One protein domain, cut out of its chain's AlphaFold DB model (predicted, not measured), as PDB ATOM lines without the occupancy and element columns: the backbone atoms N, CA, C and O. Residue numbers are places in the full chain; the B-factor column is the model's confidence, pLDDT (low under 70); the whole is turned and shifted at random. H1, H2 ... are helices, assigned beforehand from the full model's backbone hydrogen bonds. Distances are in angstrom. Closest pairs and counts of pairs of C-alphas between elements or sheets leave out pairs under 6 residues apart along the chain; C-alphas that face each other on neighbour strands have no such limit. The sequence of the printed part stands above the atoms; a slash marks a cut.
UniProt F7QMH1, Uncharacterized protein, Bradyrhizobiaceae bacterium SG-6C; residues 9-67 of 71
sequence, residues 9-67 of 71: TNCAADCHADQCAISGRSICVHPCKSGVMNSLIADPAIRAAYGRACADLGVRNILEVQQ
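Overview. This is residues 9 to 67 of the 71 residues of an uncharacterized protein of Bradyrhizobiaceae bacterium SG-6C (UniProt F7QMH1). One longer helix, H3, runs along one side of a mostly looped body, with the short helices H2 and H4 gathered near its first half and the short helix H1 off at the far end of the long axis. Between H1 and H2 the long winding stretch of residues 14 to 37 has no named element and fills much of the middle. The printed part has 59 residues with four named helices, H1, H2, H3 and H4 in chain order, and no named strand; the class is all helix, though under half of the residues, 27 of 59, are in named elements. The whole is compact, with a radius of gyration of the C-alphas of 10.6 A and spans of 32 by 23 by 16 A.

Along the chain. Find C-alpha 44 at (4.149, 17.427, -41.599); from there H3, residues 44 to 57, runs 20.0 A to C-alpha 57 at (18.853, 13.276, -28.750). Just before it look for H2, residues 38 to 41, 5.1 A long, and after it for H4, residues 62 to 65, 5.2 A long. H1, residues 9 to 13, begins at C-alpha 9 at (27.712, 8.814, -32.387) and is 6.3 A long.

Arrangement. Start at Arg 47 of H3. H2 is close but not clearly touching, the closest C-alphas being those of Ile 41 and Arg 47, 5.9 A apart. H4 is also close to H3 but not clearly touching, with the closest C-alphas, Arg 47 and Leu 63, 7.7 A apart. H2 and H4 are close but not clearly touching, their closest C-alphas, Ile 41 and Leu 63, 7.8 A apart. H1 is apart from H2, H3 and H4. In H1 and H3 every O i to N i+4 pair is within hydrogen-bond range; H2 and H4 are too short for such a pair.

Size, cuts and confidence. The two C-alphas farthest apart, those of Ala 13 and Gln 67, are 31.8 A apart. The printed part has no cut; the link from H1 to H2 is long, with 24 residues, and the links from H2 to H3 and from H3 to H4 are tight. The mean pLDDT of the printed part is 72.5, and 20 residues are under 70, among them residues 9 to 18 and 64 to 67.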
ATOM      1  N   THR A   9      26.665   9.700 -31.877       62.62
ATOM      2  CA  THR A   9      27.712   8.814 -32.387       62.62
ATOM      3  C   THR A   9      27.135   7.729 -33.289       62.62
ATOM      4  O   THR A   9      27.644   7.519 -34.387       62.62
ATOM      5  N   ASN A  10      26.025   7.110 -32.881       65.00
ATOM      6  CA  ASN A  10      25.341   6.097 -33.685       65.00
ATOM      7  C   ASN A  10      24.742   6.723 -34.953       65.00
ATOM      8  O   ASN A  10      24.843   6.156 -36.033       65.00
ATOM      9  N   CYS A  11      24.206   7.946 -34.863       69.56
ATOM     10  CA  CYS A  11      23.650   8.607 -36.041       69.56
ATOM     11  C   CYS A  11      24.733   8.972 -37.061       69.56
ATOM     12  O   CYS A  11      24.461   8.967 -38.259       69.56
ATOM     13  N   ALA A  12      25.942   9.314 -36.609       66.50
ATOM     14  CA  ALA A  12      27.067   9.577 -37.498       66.50
ATOM     15  C   ALA A  12      27.604   8.291 -38.148       66.50
ATOM     16  O   ALA A  12      27.953   8.329 -39.326       66.50
ATOM     17  N   ALA A  13      27.637   7.179 -37.405       65.75
ATOM     18  CA  ALA A  13      28.063   5.872 -37.910       65.75
ATOM     19  C   ALA A  13      27.104   5.313 -38.976       65.75
ATOM     20  O   ALA A  13      27.559   4.822 -40.003       65.75
ATOM     21  N   ASP A  14      25.793   5.473 -38.777       66.00
ATOM     22  CA  ASP A  14      24.747   5.003 -39.697       66.00
ATOM     23  C   ASP A  14      24.273   6.090 -40.688       66.00
ATOM     24  O   ASP A  14      23.204   5.991 -41.296       66.00
ATOM     25  N   CYS A  15      25.032   7.180 -40.847       67.38
ATOM     26  CA  CYS A  15      24.654   8.282 -41.730       67.38
ATOM     27  C   CYS A  15      24.794   7.876 -43.208       67.38
ATOM     28  O   CYS A  15      25.882   7.976 -43.773       67.38
ATOM     29  N   HIS A  16      23.688   7.510 -43.861       68.50
ATOM     30  CA  HIS A  16      23.647   7.231 -45.299       68.50
ATOM     31  C   HIS A  16      23.162   8.442 -46.111       68.50
ATOM     32  O   HIS A  16      22.303   9.201 -45.659       68.50
ATOM     33  N   ALA A  17      23.693   8.618 -47.327       64.19
ATOM     34  CA  ALA A  17      23.271   9.695 -48.232       64.19
ATOM     35  C   ALA A  17      21.800   9.549 -48.670       64.19
ATOM     36  O   ALA A  17      21.103  10.545 -48.837       64.19
ATOM     37  N   ASP A  18      21.330   8.305 -48.779       66.44
ATOM     38  CA  ASP A  18      20.011   7.963 -49.321       66.44
ATOM     39  C   ASP A  18      18.962   7.667 -48.244       66.44
ATOM     40  O   ASP A  18      17.782   7.503 -48.556       66.44
ATOM     41  N   GLN A  19      19.372   7.563 -46.976       74.19
ATOM     42  CA  GLN A  19      18.473   7.234 -45.876       74.19
ATOM     43  C   GLN A  19      18.985   7.758 -44.531       74.19
ATOM     44  O   GLN A  19      20.079   7.437 -44.077       74.19
ATOM     45  N   CYS A  20      18.145   8.523 -43.839       75.62
ATOM     46  CA  CYS A  20      18.400   8.957 -42.479       75.62
ATOM     47  C   CYS A  20      18.168   7.823 -41.483       75.62
ATOM     48  O   CYS A  20      17.068   7.276 -41.412       75.62
ATOM     49  N   ALA A  21      19.165   7.564 -40.638       71.50
ATOM     50  CA  ALA A  21      19.107   6.557 -39.580       71.50
ATOM     51  C   ALA A  21      17.961   6.762 -38.568       71.50
ATOM     52  O   ALA A  21      17.487   5.798 -37.976       71.50
ATOM     53  N   ILE A  22      17.493   8.004 -38.376       69.44
ATOM     54  CA  ILE A  22      16.443   8.332 -37.397       69.44
ATOM     55  C   ILE A  22      15.037   8.180 -37.993       69.44
ATOM     56  O   ILE A  22      14.130   7.677 -37.338       69.44
ATOM     57  N   SER A  23      14.833   8.633 -39.234       69.88
ATOM     58  CA  SER A  23      13.496   8.726 -39.840       69.88
ATOM     59  C   SER A  23      13.243   7.748 -40.985       69.88
ATOM     60  O   SER A  23      12.113   7.653 -41.460       69.88
ATOM     61  N   GLY A  24      14.281   7.067 -41.476       71.62
ATOM     62  CA  GLY A  24      14.218   6.206 -42.656       71.62
ATOM     63  C   GLY A  24      13.998   6.953 -43.977       71.62
ATOM     64  O   GLY A  24      13.834   6.312 -45.014       71.62
ATOM     65  N   ARG A  25      13.985   8.294 -43.970       72.88
ATOM     66  CA  ARG A  25      13.725   9.127 -45.156       72.88
ATOM     67  C   ARG A  25      14.990   9.410 -45.952       72.88
ATOM     68  O   ARG A  25      16.065   9.477 -45.372       72.88
ATOM     69  N   SER A  26      14.842   9.732 -47.234       75.06
ATOM     70  CA  SER A  26      15.930  10.157 -48.135       75.06
ATOM     71  C   SER A  26      16.531  11.534 -47.836       75.06
ATOM     72  O   SER A  26      17.263  12.097 -48.642       75.06
ATOM     73  N   ILE A  27      16.220  12.097 -46.670       74.75
ATOM     74  CA  ILE A  27      16.728  13.379 -46.202       74.75
ATOM     75  C   ILE A  27      17.251  13.230 -44.779       74.75
ATOM     76  O   ILE A  27      16.624  12.588 -43.935       74.75
ATOM     77  N   CYS A  28      18.380  13.866 -44.480       76.19
ATOM     78  CA  CYS A  28      18.895  13.901 -43.119       76.19
ATOM     79  C   CYS A  28      17.997  14.777 -42.232       76.19
ATOM     80  O   CYS A  28      17.774  15.947 -42.535       76.19
ATOM     81  N   VAL A  29      17.518  14.222 -41.113       77.31
ATOM     82  CA  VAL A  29      16.770  14.971 -40.085       77.31
ATOM     83  C   VAL A  29      17.579  15.170 -38.799       77.31
ATOM     84  O   VAL A  29      17.008  15.476 -37.758       77.31
ATOM     85  N   HIS A  30      18.907  14.991 -38.839       77.12
ATOM     86  CA  HIS A  30      19.747  15.119 -37.648       77.12
ATOM     87  C   HIS A  30      19.796  16.582 -37.157       77.12
ATOM     88  O   HIS A  30      20.377  17.435 -37.846       77.12
ATOM     89  N   PRO A  31      19.281  16.894 -35.952       74.44
ATOM     90  CA  PRO A  31      19.110  18.272 -35.497       74.44
ATOM     91  C   PRO A  31      20.410  19.065 -35.337       74.44
ATOM     92  O   PRO A  31      20.383  20.291 -35.333       74.44
ATOM     93  N   CYS A  32      21.561  18.393 -35.209       71.19
ATOM     94  CA  CYS A  32      22.845  19.065 -34.988       71.19
ATOM     95  C   CYS A  32      23.699  19.266 -36.250       71.19
ATOM     96  O   CYS A  32      24.757  19.874 -36.132       71.19
ATOM     97  N   LYS A  33      23.326  18.721 -37.424       65.31
ATOM     98  CA  LYS A  33      24.222  18.738 -38.604       65.31
ATOM     99  C   LYS A  33      23.939  19.883 -39.579       65.31
ATOM    100  O   LYS A  33      24.872  20.321 -40.234       65.31
ATOM    101  N   SER A  34      22.698  20.371 -39.666       60.78
ATOM    102  CA  SER A  34      22.292  21.570 -40.442       60.78
ATOM    103  C   SER A  34      20.805  21.935 -40.280       60.78
ATOM    104  O   SER A  34      20.371  22.960 -40.795       60.78
ATOM    105  N   GLY A  35      20.010  21.121 -39.570       63.25
ATOM    106  CA  GLY A  35      18.554  21.257 -39.582       63.25
ATOM    107  C   GLY A  35      17.946  20.749 -40.894       63.25
ATOM    108  O   GLY A  35      18.649  20.324 -41.810       63.25
ATOM    109  N   VAL A  36      16.620  20.743 -40.966       72.31
ATOM    110  CA  VAL A  36      15.871  20.407 -42.185       72.31
ATOM    111  C   VAL A  36      15.741  21.674 -43.036       72.31
ATOM    112  O   VAL A  36      15.497  22.745 -42.486       72.31
ATOM    113  N   MET A  37      15.877  21.577 -44.365       71.50
ATOM    114  CA  MET A  37      15.635  22.724 -45.255       71.50
ATOM    115  C   MET A  37      14.223  23.303 -45.071       71.50
ATOM    116  O   MET A  37      13.255  22.557 -44.945       71.50
ATOM    117  N   ASN A  38      14.082  24.628 -45.166       69.19
ATOM    118  CA  ASN A  38      12.790  25.326 -45.059       69.19
ATOM    119  C   ASN A  38      11.713  24.799 -46.017       69.19
ATOM    120  O   ASN A  38      10.553  24.693 -45.630       69.19
ATOM    121  N   SER A  39      12.090  24.389 -47.228       70.69
ATOM    122  CA  SER A  39      11.174  23.770 -48.199       70.69
ATOM    123  C   SER A  39      10.600  22.430 -47.728       70.69
ATOM    124  O   SER A  39       9.488  22.066 -48.095       70.69
ATOM    125  N   LEU A  40      11.341  21.707 -46.891       74.94
ATOM    126  CA  LEU A  40      10.989  20.393 -46.358       74.94
ATOM    127  C   LEU A  40      10.257  20.486 -45.010       74.94
ATOM    128  O   LEU A  40       9.556  19.558 -44.623       74.94
ATOM    129  N   ILE A  41      10.368  21.620 -44.312       72.44
ATOM    130  CA  ILE A  41       9.651  21.903 -43.057       72.44
ATOM    131  C   ILE A  41       8.135  22.007 -43.276       72.44
ATOM    132  O   ILE A  41       7.370  21.765 -42.346       72.44
ATOM    133  N   ALA A  42       7.677  22.320 -44.489       75.88
ATOM    134  CA  ALA A  42       6.252  22.313 -44.807       75.88
ATOM    135  C   ALA A  42       5.636  20.897 -44.789       75.88
ATOM    136  O   ALA A  42       4.430  20.772 -44.586       75.88
ATOM    137  N   ASP A  43       6.438  19.835 -44.950       80.81
ATOM    138  CA  ASP A  43       5.951  18.455 -44.867       80.81
ATOM    139  C   ASP A  43       5.724  18.067 -43.386       80.81
ATOM    140  O   ASP A  43       6.680  17.989 -42.596       80.81
ATOM    141  N   PRO A  44       4.472  17.778 -42.979       80.06
ATOM    142  CA  PRO A  44       4.149  17.427 -41.599       80.06
ATOM    143  C   PRO A  44       4.871  16.162 -41.120       80.06
ATOM    144  O   PRO A  44       5.196  16.043 -39.937       80.06
ATOM    145  N   ALA A  45       5.177  15.228 -42.014       80.50
ATOM    146  CA  ALA A  45       5.863  13.999 -41.656       80.50
ATOM    147  C   ALA A  45       7.372  14.213 -41.454       80.50
ATOM    148  O   ALA A  45       7.975  13.542 -40.614       80.50
ATOM    149  N   ILE A  46       7.981  15.193 -42.134       80.25
ATOM    150  CA  ILE A  46       9.364  15.615 -41.850       80.25
ATOM    151  C   ILE A  46       9.430  16.323 -40.504       80.25
ATOM    152  O   ILE A  46      10.318  16.035 -39.703       80.25
ATOM    153  N   ARG A  47       8.459  17.194 -40.212       81.25
ATOM    154  CA  ARG A  47       8.356  17.849 -38.902       81.25
ATOM    155  C   ARG A  47       8.228  16.840 -37.767       81.25
ATOM    156  O   ARG A  47       8.946  16.954 -36.777       81.25
ATOM    157  N   ALA A  48       7.359  15.840 -37.918       82.12
ATOM    158  CA  ALA A  48       7.186  14.788 -36.920       82.12
ATOM    159  C   ALA A  48       8.476  13.975 -36.715       82.12
ATOM    160  O   ALA A  48       8.856  13.690 -35.580       82.12
ATOM    161  N   ALA A  49       9.173  13.641 -37.805       79.31
ATOM    162  CA  ALA A  49      10.452  12.942 -37.749       79.31
ATOM    163  C   ALA A  49      11.549  13.768 -37.058       79.31
ATOM    164  O   ALA A  49      12.279  13.244 -36.220       79.31
ATOM    165  N   TYR A  50      11.641  15.063 -37.366       81.69
ATOM    166  CA  TYR A  50      12.603  15.968 -36.740       81.69
ATOM    167  C   TYR A  50      12.314  16.176 -35.248       81.69
ATOM    168  O   TYR A  50      13.231  16.149 -34.435       81.69
ATOM    169  N   GLY A  51      11.039  16.317 -34.869       81.81
ATOM    170  CA  GLY A  51      10.635  16.425 -33.466       81.81
ATOM    171  C   GLY A  51      11.029  15.195 -32.644       81.81
ATOM    172  O   GLY A  51      11.589  15.341 -31.559       81.81
ATOM    173  N   ARG A  52      10.826  13.988 -33.192       80.25
ATOM    174  CA  ARG A  52      11.301  12.736 -32.573       80.25
ATOM    175  C   ARG A  52      12.821  12.715 -32.443       80.25
ATOM    176  O   ARG A  52      13.321  12.456 -31.358       80.25
ATOM    177  N   ALA A  53      13.542  13.092 -33.500       77.94
ATOM    178  CA  ALA A  53      15.001  13.185 -33.471       77.94
ATOM    179  C   ALA A  53      15.504  14.136 -32.370       77.94
ATOM    180  O   ALA A  53      16.471  13.830 -31.676       77.94
ATOM    181  N   CYS A  54      14.847  15.284 -32.187       80.38
ATOM    182  CA  CYS A  54      15.161  16.222 -31.112       80.38
ATOM    183  C   CYS A  54      14.931  15.621 -29.720       80.38
ATOM    184  O   CYS A  54      15.799  15.762 -28.861       80.38
ATOM    185  N   ALA A  55      13.796  14.945 -29.514       81.19
ATOM    186  CA  ALA A  55      13.465  14.294 -28.249       81.19
ATOM    187  C   ALA A  55      14.452  13.167 -27.908       81.19
ATOM    188  O   ALA A  55      15.004  13.156 -26.809       81.19
ATOM    189  N   ASP A  56      14.742  12.289 -28.869       75.94
ATOM    190  CA  ASP A  56      15.648  11.148 -28.693       75.94
ATOM    191  C   ASP A  56      17.085  11.592 -28.384       75.94
ATOM    192  O   ASP A  56      17.792  10.955 -27.606       75.94
ATOM    193  N   LEU A  57      17.518  12.714 -28.966       73.25
ATOM    194  CA  LEU A  57      18.853  13.276 -28.750       73.25
ATOM    195  C   LEU A  57      18.929  14.240 -27.556       73.25
ATOM    196  O   LEU A  57      20.022  14.719 -27.244       73.25
ATOM    197  N   GLY A  58      17.801  14.569 -26.918       76.81
ATOM    198  CA  GLY A  58      17.740  15.552 -25.833       76.81
ATOM    199  C   GLY A  58      18.160  16.964 -26.260       76.81
ATOM    200  O   GLY A  58      18.736  17.712 -25.469       76.81
ATOM    201  N   VAL A  59      17.923  17.335 -27.522       77.69
ATOM    202  CA  VAL A  59      18.303  18.639 -28.090       77.69
ATOM    203  C   VAL A  59      17.077  19.491 -28.404       77.69
ATOM    204  O   VAL A  59      15.992  18.990 -28.684       77.69
ATOM    205  N   ARG A  60      17.251  20.817 -28.387       79.44
ATOM    206  CA  ARG A  60      16.165  21.767 -28.658       79.44
ATOM    207  C   ARG A  60      15.632  21.614 -30.088       79.44
ATOM    208  O   ARG A  60      16.400  21.680 -31.048       79.44
ATOM    209  N   ASN A  61      14.312  21.520 -30.227       80.81
ATOM    210  CA  ASN A  61      13.638  21.569 -31.519       80.81
ATOM    211  C   ASN A  61      13.552  23.011 -32.042       80.81
ATOM    212  O   ASN A  61      12.680  23.783 -31.653       80.81
ATOM    213  N   ILE A  62      14.465  23.382 -32.940       74.12
ATOM    214  CA  ILE A  62      14.502  24.728 -33.536       74.12
ATOM    215  C   ILE A  62      13.304  25.026 -34.455       74.12
ATOM    216  O   ILE A  62      13.005  26.193 -34.695       74.12
ATOM    217  N   LEU A  63      12.599  24.000 -34.942       71.44
ATOM    218  CA  LEU A  63      11.468  24.171 -35.859       71.44
ATOM    219  C   LEU A  63      10.198  24.626 -35.144       71.44
ATOM    220  O   LEU A  63       9.389  25.335 -35.728       71.44
ATOM    221  N   GLU A  64      10.032  24.260 -33.873       67.19
ATOM    222  CA  GLU A  64       8.938  24.771 -33.038       67.19
ATOM    223  C   GLU A  64       9.155  26.240 -32.656       67.19
ATOM    224  O   GLU A  64       8.195  26.993 -32.504       67.19
ATOM    225  N   VAL A  65      10.414  26.684 -32.576       57.78
ATOM    226  CA  VAL A  65      10.759  28.081 -32.274       57.78
ATOM    227  C   VAL A  65      10.411  29.009 -33.444       57.78
ATOM    228  O   VAL A  65       9.958  30.127 -33.211       57.78
ATOM    229  N   GLN A  66      10.548  28.544 -34.691       55.34
ATOM    230  CA  GLN A  66      10.202  29.321 -35.892       55.34
ATOM    231  C   GLN A  66       8.689  29.495 -36.121       55.34
ATOM    232  O   GLN A  66       8.294  30.185 -37.056       55.34
ATOM    233  N   GLN A  67       7.839  28.894 -35.283       53.06
ATOM    234  CA  GLN A  67       6.377  29.020 -35.369       53.06
ATOM    235  C   GLN A  67       5.779  29.944 -34.321       53.06
ATOM    236  O   GLN A  67       4.559  30.101 -34.276       53.06
TER     237      GLN A  67